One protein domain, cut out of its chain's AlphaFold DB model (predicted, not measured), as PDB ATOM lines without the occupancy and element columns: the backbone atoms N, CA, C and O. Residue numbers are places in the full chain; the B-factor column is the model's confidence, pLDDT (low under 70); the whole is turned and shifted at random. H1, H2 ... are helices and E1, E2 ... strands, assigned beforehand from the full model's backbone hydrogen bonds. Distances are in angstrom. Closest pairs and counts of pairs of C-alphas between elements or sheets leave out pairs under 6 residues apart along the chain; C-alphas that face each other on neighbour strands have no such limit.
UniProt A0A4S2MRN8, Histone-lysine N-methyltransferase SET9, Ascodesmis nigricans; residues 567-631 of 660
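Overview. This is residues 567 to 631 of the 660 residues of the protein "Histone-lysine N-methyltransferase SET9" of Ascodesmis nigricans (UniProt A0A4S2MRN8). Little regular structure: a small two-stranded hairpin, E1 and E2, in one half of a rod, then one helix, H1, and a long tail that runs to the far end near Lys 615 and folds back. The 65 printed residues hold E1, E2 and H1 in that order, mixed helix and strand, with just 18 residues in named elements. The sheet, E1 - E2, is antiparallel. The whole is only just compact, close to loose, with a radius of gyration of the C-alphas of 12.9 A and spans of 46 by 21 by 16 A.

Arrangement. E1, residues 571 to 574, and E2, residues 581 to 584, form a hairpin, antiparallel at 142 degrees. C-alphas 574 and 581 face each other at 4.4 A; N 571 and O 584 are within hydrogen-bond range at 2.9 A. H1, residues 595 to 604, is apart from E1; every O i to N i+4 pair in it is within range.

Along the chain. E1 begins at C-alpha 571 (206.927, 301.525, 225.279) and spans 10.2 A; E2 spans 9.9 A. H1 spans 14.1 A, ending at C-alpha 604 (205.048, 276.286, 214.386).

Size, cuts and confidence. The C-alphas of Ala 568 and Lys 615, the two farthest apart, are 45.9 A apart. The printed part has no cut, and both links are short. Residues 605 to 631 hold no named element; pLDDT is under 70 at 615 to 631.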
ATOM      1  N   THR A 567     205.293 307.536 219.825       81.62
ATOM      2  CA  THR A 567     204.147 308.161 220.502       81.62
ATOM      3  C   THR A 567     204.215 307.906 222.005       81.62
ATOM      4  O   THR A 567     204.831 306.937 222.439       81.62
ATOM      5  N   ALA A 568     203.509 308.709 222.807       81.44
ATOM      6  CA  ALA A 568     203.410 308.507 224.256       81.44
ATOM      7  C   ALA A 568     202.664 307.216 224.673       81.44
ATOM      8  O   ALA A 568     202.548 306.936 225.865       81.44
ATOM      9  N   HIS A 569     202.118 306.447 223.725       81.50
ATOM     10  CA  HIS A 569     201.506 305.134 223.964       81.50
ATOM     11  C   HIS A 569     202.427 303.966 223.590       81.50
ATOM     12  O   HIS A 569     202.032 302.819 223.778       81.50
ATOM     13  N   GLU A 570     203.610 304.249 223.035       86.38
ATOM     14  CA  GLU A 570     204.622 303.243 222.732       86.38
ATOM     15  C   GLU A 570     205.627 303.110 223.882       86.38
ATOM     16  O   GLU A 570     206.123 304.102 224.410       86.38
ATOM     17  N   GLU A 571     205.963 301.874 224.234       87.19
ATOM     18  CA  GLU A 571     206.927 301.525 225.279       87.19
ATOM     19  C   GLU A 571     207.927 300.489 224.739       87.19
ATOM     20  O   GLU A 571     207.605 299.709 223.836       87.19
ATOM     21  N   ARG A 572     209.163 300.500 225.258       89.94
ATOM     22  CA  ARG A 572     210.232 299.561 224.875       89.94
ATOM     23  C   ARG A 572     210.263 298.403 225.864       89.94
ATOM     24  O   ARG A 572     210.484 298.622 227.050       89.94
ATOM     25  N   LEU A 573     210.053 297.192 225.360       90.25
ATOM     26  CA  LEU A 573     210.004 295.951 226.131       90.25
ATOM     27  C   LEU A 573     211.097 294.996 225.646       90.25
ATOM     28  O   LEU A 573     211.410 294.977 224.454       90.25
ATOM     29  N   ASN A 574     211.631 294.168 226.542       92.12
ATOM     30  CA  ASN A 574     212.543 293.085 226.178       92.12
ATOM     31  C   ASN A 574     211.766 291.779 225.925       92.12
ATOM     32  O   ASN A 574     210.796 291.479 226.621       92.12
ATOM     33  N   CYS A 575     212.165 291.002 224.919       89.50
ATOM     34  CA  CYS A 575     211.514 289.737 224.583       89.50
ATOM     35  C   CYS A 575     212.079 288.560 225.391       89.50
ATOM     36  O   CYS A 575     213.222 288.167 225.183       89.50
ATOM     37  N   HIS A 576     211.258 287.883 226.196       87.44
ATOM     38  CA  HIS A 576     211.690 286.686 226.937       87.44
ATOM     39  C   HIS A 576     212.150 285.517 226.041       87.44
ATOM     40  O   HIS A 576     212.916 284.679 226.501       87.44
ATOM     41  N   ASP A 577     211.704 285.453 224.780       85.75
ATOM     42  CA  ASP A 577     211.997 284.331 223.868       85.75
ATOM     43  C   ASP A 577     213.273 284.503 223.032       85.75
ATOM     44  O   ASP A 577     213.773 283.530 222.470       85.75
ATOM     45  N   CYS A 578     213.745 285.738 222.844       86.31
ATOM     46  CA  CYS A 578     214.926 286.016 222.015       86.31
ATOM     47  C   CYS A 578     215.821 287.150 222.529       86.31
ATOM     48  O   CYS A 578     216.766 287.512 221.838       86.31
ATOM     49  N   HIS A 579     215.515 287.715 223.699       89.06
ATOM     50  CA  HIS A 579     216.246 288.770 224.415       89.06
ATOM     51  C   HIS A 579     216.485 290.080 223.648       89.06
ATOM     52  O   HIS A 579     217.117 290.994 224.169       89.06
ATOM     53  N   GLU A 580     215.910 290.207 222.453       89.25
ATOM     54  CA  GLU A 580     215.857 291.445 221.683       89.25
ATOM     55  C   GLU A 580     214.768 292.387 222.196       89.25
ATOM     56  O   GLU A 580     213.657 291.966 222.547       89.25
ATOM     57  N   ASP A 581     215.071 293.680 222.156       90.94
ATOM     58  CA  ASP A 581     214.109 294.727 222.466       90.94
ATOM     59  C   ASP A 581     213.131 294.958 221.313       90.94
ATOM     60  O   ASP A 581     213.467 294.870 220.130       90.94
ATOM     61  N   PHE A 582     211.902 295.318 221.659       89.62
ATOM     62  CA  PHE A 582     210.859 295.679 220.711       89.62
ATOM     63  C   PHE A 582     209.992 296.810 221.261       89.62
ATOM     64  O   PHE A 582     209.984 297.099 222.458       89.62
ATOM     65  N   ILE A 583     209.256 297.463 220.366       87.62
ATOM     66  CA  ILE A 583     208.316 298.523 220.724       87.62
ATOM     67  C   ILE A 583     206.897 297.955 220.737       87.62
ATOM     68  O   ILE A 583     206.482 297.266 219.802       87.62
ATOM     69  N   HIS A 584     206.156 298.252 221.801       85.19
ATOM     70  CA  HIS A 584     204.772 297.841 221.991       85.19
ATOM     71  C   HIS A 584     203.873 299.060 222.230       85.19
ATOM     72  O   HIS A 584     204.273 299.983 222.924       85.19
ATOM     73  N   GLY A 585     202.674 299.073 221.635       80.06
ATOM     74  CA  GLY A 585     201.792 300.248 221.583       80.06
ATOM     75  C   GLY A 585     200.439 300.107 222.291       80.06
ATOM     76  O   GLY A 585     199.542 300.911 222.026       80.06
ATOM     77  N   GLU A 586     200.230 299.072 223.114       78.56
ATOM     78  CA  GLU A 586     198.954 298.825 223.801       78.56
ATOM     79  C   GLU A 586     199.104 298.878 225.334       78.56
ATOM     80  O   GLU A 586     199.463 297.900 225.974       78.56
ATOM     81  N   ARG A 587     198.734 299.999 225.967       76.88
ATOM     82  CA  ARG A 587     198.862 300.195 227.433       76.88
ATOM     83  C   ARG A 587     198.045 299.238 228.331       76.88
ATOM     84  O   ARG A 587     198.127 299.335 229.549       76.88
ATOM     85  N   TRP A 588     197.191 298.377 227.772       77.25
ATOM     86  CA  TRP A 588     196.268 297.516 228.537       77.25
ATOM     87  C   TRP A 588     196.759 296.066 228.708       77.25
ATOM     88  O   TRP A 588     196.108 295.287 229.407       77.25
ATOM     89  N   TYR A 589     197.878 295.696 228.076       78.94
ATOM     90  CA  TYR A 589     198.497 294.372 228.160       78.94
ATOM     91  C   TYR A 589     199.973 294.463 227.764       78.94
ATOM     92  O   TYR A 589     200.297 295.059 226.746       78.94
ATOM     93  N   PHE A 590     200.854 293.819 228.527       79.56
ATOM     94  CA  PHE A 590     202.289 293.792 228.247       79.56
ATOM     95  C   PHE A 590     202.707 292.397 227.752       79.56
ATOM     96  O   PHE A 590     202.695 291.445 228.539       79.56
ATOM     97  N   PRO A 591     203.048 292.228 226.460       83.38
ATOM     98  CA  PRO A 591     203.482 290.939 225.934       83.38
ATOM     99  C   PRO A 591     204.873 290.555 226.447       83.38
ATOM    100  O   PRO A 591     205.829 291.310 226.296       83.38
ATOM    101  N   ARG A 592     205.015 289.320 226.949       83.62
ATOM    102  CA  ARG A 592     206.326 288.711 227.265       83.62
ATOM    103  C   ARG A 592     207.204 288.478 226.025       83.62
ATOM    104  O   ARG A 592     208.415 288.321 226.143       83.62
ATOM    105  N   SER A 593     206.588 288.415 224.847       87.00
ATOM    106  CA  SER A 593     207.212 288.031 223.581       87.00
ATOM    107  C   SER A 593     207.066 289.148 222.556       87.00
ATOM    108  O   SER A 593     205.971 289.675 222.370       87.00
ATOM    109  N   CYS A 594     208.126 289.463 221.811       87.56
ATOM    110  CA  CYS A 594     208.000 290.334 220.646       87.56
ATOM    111  C   CYS A 594     207.096 289.684 219.582       87.56
ATOM    112  O   CYS A 594     207.042 288.455 219.464       87.56
ATOM    113  N   ARG A 595     206.422 290.500 218.756       84.75
ATOM    114  CA  ARG A 595     205.457 290.015 217.744       84.75
ATOM    115  C   ARG A 595     206.041 288.960 216.785       84.75
ATOM    116  O   ARG A 595     205.306 288.094 216.320       84.75
ATOM    117  N   ARG A 596     207.364 288.981 216.543       87.88
ATOM    118  CA  ARG A 596     208.115 287.927 215.830       87.88
ATOM    119  C   ARG A 596     207.961 286.562 216.506       87.88
ATOM    120  O   ARG A 596     207.537 285.610 215.856       87.88
ATOM    121  N   CYS A 597     208.307 286.466 217.786       88.69
ATOM    122  CA  CYS A 597     208.235 285.210 218.529       88.69
ATOM    123  C   CYS A 597     206.779 284.795 218.785       88.69
ATOM    124  O   CYS A 597     206.484 283.603 218.750       88.69
ATOM    125  N   GLU A 598     205.866 285.764 218.944       86.75
ATOM    126  CA  GLU A 598     204.426 285.515 219.092       86.75
ATOM    127  C   GLU A 598     203.842 284.807 217.852       86.75
ATOM    128  O   GLU A 598     203.283 283.711 217.946       86.75
ATOM    129  N   ARG A 599     204.071 285.395 216.667       88.75
ATOM    130  CA  ARG A 599     203.709 284.848 215.349       88.75
ATOM    131  C   ARG A 599     204.333 283.473 215.107       88.75
ATOM    132  O   ARG A 599     203.622 282.535 214.752       88.75
ATOM    133  N   HIS A 600     205.644 283.341 215.314       91.50
ATOM    134  CA  HIS A 600     206.359 282.084 215.087       91.50
ATOM    135  C   HIS A 600     205.808 280.951 215.964       91.50
ATOM    136  O   HIS A 600     205.544 279.855 215.468       91.50
ATOM    137  N   SER A 601     205.549 281.243 217.243       88.06
ATOM    138  CA  SER A 601     204.995 280.276 218.196       88.06
ATOM    139  C   SER A 601     203.621 279.765 217.779       88.06
ATOM    140  O   SER A 601     203.353 278.577 217.930       88.06
ATOM    141  N   LYS A 602     202.760 280.615 217.202       87.19
ATOM    142  CA  LYS A 602     201.466 280.168 216.669       87.19
ATOM    143  C   LYS A 602     201.607 279.314 215.409       87.19
ATOM    144  O   LYS A 602     200.919 278.306 215.287       87.19
ATOM    145  N   ILE A 603     202.470 279.716 214.474       90.75
ATOM    146  CA  ILE A 603     202.619 279.023 213.185       90.75
ATOM    147  C   ILE A 603     203.234 277.629 213.377       90.75
ATOM    148  O   ILE A 603     202.791 276.676 212.742       90.75
ATOM    149  N   TYR A 604     204.234 277.500 214.256       91.00
ATOM    150  CA  TYR A 604     205.048 276.286 214.386       91.00
ATOM    151  C   TYR A 604     204.909 275.543 215.727       91.00
ATOM    152  O   TYR A 604     205.484 274.465 215.876       91.00
ATOM    153  N   GLY A 605     204.170 276.085 216.703       88.06
ATOM    154  CA  GLY A 605     204.009 275.501 218.046       88.06
ATOM    155  C   GLY A 605     205.269 275.555 218.923       88.06
ATOM    156  O   GLY A 605     205.346 274.851 219.928       88.06
ATOM    157  N   LEU A 606     206.273 276.341 218.522       87.31
ATOM    158  CA  LEU A 606     207.651 276.281 219.015       87.31
ATOM    159  C   LEU A 606     208.272 277.674 219.142       87.31
ATOM    160  O   LEU A 606     207.857 278.617 218.474       87.31
ATOM    161  N   VAL A 607     209.305 277.801 219.976       87.75
ATOM    162  CA  VAL A 607     210.044 279.061 220.149       87.75
ATOM    163  C   VAL A 607     210.933 279.342 218.930       87.75
ATOM    164  O   VAL A 607     211.666 278.462 218.467       87.75
ATOM    165  N   TRP A 608     210.895 280.582 218.424       90.06
ATOM    166  CA  TRP A 608     211.738 281.030 217.307       90.06
ATOM    167  C   TRP A 608     213.223 280.756 217.611       90.06
ATOM    168  O   TRP A 608     213.670 281.077 218.711       90.06
ATOM    169  N   PRO A 609     214.013 280.173 216.682       92.00
ATOM    170  CA  PRO A 609     213.720 279.911 215.265       92.00
ATOM    171  C   PRO A 609     213.269 278.466 214.942       92.00
ATOM    172  O   PRO A 609     213.270 278.079 213.762       92.00
ATOM    173  N   LYS A 610     212.976 277.631 215.954       90.31
ATOM    174  CA  LYS A 610     212.751 276.181 215.798       90.31
ATOM    175  C   LYS A 610     211.410 275.887 215.122       90.31
ATOM    176  O   LYS A 610     210.359 276.207 215.648       90.31
ATOM    177  N   THR A 611     211.447 275.153 214.010       89.38
ATOM    178  CA  THR A 611     210.238 274.742 213.260       89.38
ATOM    179  C   THR A 611     210.050 273.231 213.164       89.38
ATOM    180  O   THR A 611     209.302 272.740 212.326       89.38
ATOM    181  N   HIS A 612     210.758 272.473 213.998       83.62
ATOM    182  CA  HIS A 612     210.567 271.040 214.201       83.62
ATOM    183  C   HIS A 612     210.988 270.683 215.627       83.62
ATOM    184  O   HIS A 612     212.010 271.179 216.105       83.62
ATOM    185  N   LYS A 613     210.228 269.801 216.283       77.12
ATOM    186  CA  LYS A 613     210.625 269.186 217.554       77.12
ATOM    187  C   LYS A 613     211.755 268.193 217.284       77.12
ATOM    188  O   LYS A 613     211.610 267.337 216.407       77.12
ATOM    189  N   LYS A 614     212.868 268.269 218.012       73.69
ATOM    190  CA  LYS A 614     213.851 267.176 218.075       73.69
ATOM    191  C   LYS A 614     213.498 266.237 219.227       73.69
ATOM    192  O   LYS A 614     212.849 266.632 220.190       73.69
ATOM    193  N   LYS A 615     213.937 264.979 219.148       56.12
ATOM    194  CA  LYS A 615     213.749 264.007 220.234       56.12
ATOM    195  C   LYS A 615     214.534 264.481 221.468       56.12
ATOM    196  O   LYS A 615     215.758 264.403 221.461       56.12
ATOM    197  N   GLY A 616     213.827 264.989 222.478       59.88
ATOM    198  CA  GLY A 616     214.407 265.617 223.673       59.88
ATOM    199  C   GLY A 616     214.227 267.141 223.769       59.88
ATOM    200  O   GLY A 616     214.611 267.713 224.782       59.88
ATOM    201  N   ASP A 617     213.627 267.810 222.775       59.41
ATOM    202  CA  ASP A 617     213.146 269.186 222.961       59.41
ATOM    203  C   ASP A 617     211.919 269.180 223.890       59.41
ATOM    204  O   ASP A 617     210.847 268.741 223.490       59.41
ATOM    205  N   THR A 618     212.058 269.719 225.103       54.16
ATOM    206  CA  THR A 618     210.938 270.020 226.022       54.16
ATOM    207  C   THR A 618     210.295 271.389 225.755       54.16
ATOM    208  O   THR A 618     209.401 271.811 226.480       54.16
ATOM    209  N   ALA A 619     210.742 272.104 224.717       50.28
ATOM    210  CA  ALA A 619     210.352 273.480 224.391       50.28
ATOM    211  C   ALA A 619     208.968 273.599 223.706       50.28
ATOM    212  O   ALA A 619     208.778 274.419 222.800       50.28
ATOM    213  N   ASP A 620     208.013 272.772 224.130       51.09
ATOM    214  CA  ASP A 620     206.658 272.694 223.589       51.09
ATOM    215  C   ASP A 620     205.765 273.785 224.187       51.09
ATOM    216  O   ASP A 620     205.015 273.584 225.139       51.09
ATOM    217  N   ARG A 621     205.810 274.974 223.575       55.06
ATOM    218  CA  ARG A 621     205.038 276.153 224.017       55.06
ATOM    219  C   ARG A 621     203.511 275.966 223.957       55.06
ATOM    220  O   ARG A 621     202.774 276.807 224.457       55.06
ATOM    221  N   ALA A 622     203.035 274.880 223.350       47.09
ATOM    222  CA  ALA A 622     201.623 274.511 223.319       47.09
ATOM    223  C   ALA A 622     201.032 274.200 224.713       47.09
ATOM    224  O   ALA A 622     199.811 274.213 224.851       47.09
ATOM    225  N   GLU A 623     201.872 273.945 225.725       42.03
ATOM    226  CA  GLU A 623     201.446 273.546 227.076       42.03
ATOM    227  C   GLU A 623     201.775 274.580 228.178       42.03
ATOM    228  O   GLU A 623     201.599 274.284 229.356       42.03
ATOM    229  N   ASP A 624     202.198 275.809 227.835       46.12
ATOM    230  CA  ASP A 624     202.391 276.900 228.814       46.12
ATOM    231  C   ASP A 624     201.117 277.770 228.960       46.12
ATOM    232  O   ASP A 624     200.886 278.663 228.138       46.12
ATOM    233  N   PRO A 625     200.299 277.599 230.023       45.88
ATOM    234  CA  PRO A 625     199.076 278.380 230.231       45.88
ATOM    235  C   PRO A 625     199.326 279.846 230.628       45.88
ATOM    236  O   PRO A 625     198.366 280.611 230.776       45.88
ATOM    237  N   SER A 626     200.585 280.252 230.836       45.47
ATOM    238  CA  SER A 626     200.973 281.644 231.085       45.47
ATOM    239  C   SER A 626     201.295 282.420 229.800       45.47
ATOM    240  O   SER A 626     201.408 283.649 229.836       45.47
ATOM    241  N   TYR A 627     201.374 281.734 228.656       48.97
ATOM    242  CA  TYR A 627     201.479 282.345 227.338       48.97
ATOM    243  C   TYR A 627     200.085 282.605 226.746       48.97
ATOM    244  O   TYR A 627     199.267 281.702 226.593       48.97
ATOM    245  N   MET A 628     199.794 283.868 226.426       55.53
ATOM    246  CA  MET A 628     198.489 284.290 225.915       55.53
ATOM    247  C   MET A 628     198.668 285.503 225.004       55.53
ATOM    248  O   MET A 628     199.140 286.544 225.469       55.53
ATOM    249  N   THR A 629     198.307 285.380 223.724       56.03
ATOM    250  CA  THR A 629     198.439 286.464 222.730       56.03
ATOM    251  C   THR A 629     197.532 287.646 223.062       56.03
ATOM    252  O   THR A 629     196.521 287.494 223.753       56.03
ATOM    253  N   ALA A 630     197.804 288.826 222.497       53.56
ATOM    254  CA  ALA A 630     196.919 289.989 222.677       53.56
ATOM    255  C   ALA A 630     195.469 289.698 222.214       53.56
ATOM    256  O   ALA A 630     194.501 290.174 222.807       53.56
ATOM    257  N   SER A 631     195.299 288.859 221.186       52.53
ATOM    258  CA  SER A 631     193.997 288.339 220.738       52.53
ATOM    259  C   SER A 631     193.309 287.440 221.771       52.53
ATOM    260  O   SER A 631     192.107 287.584 222.001       52.53
TER     261      SER A 631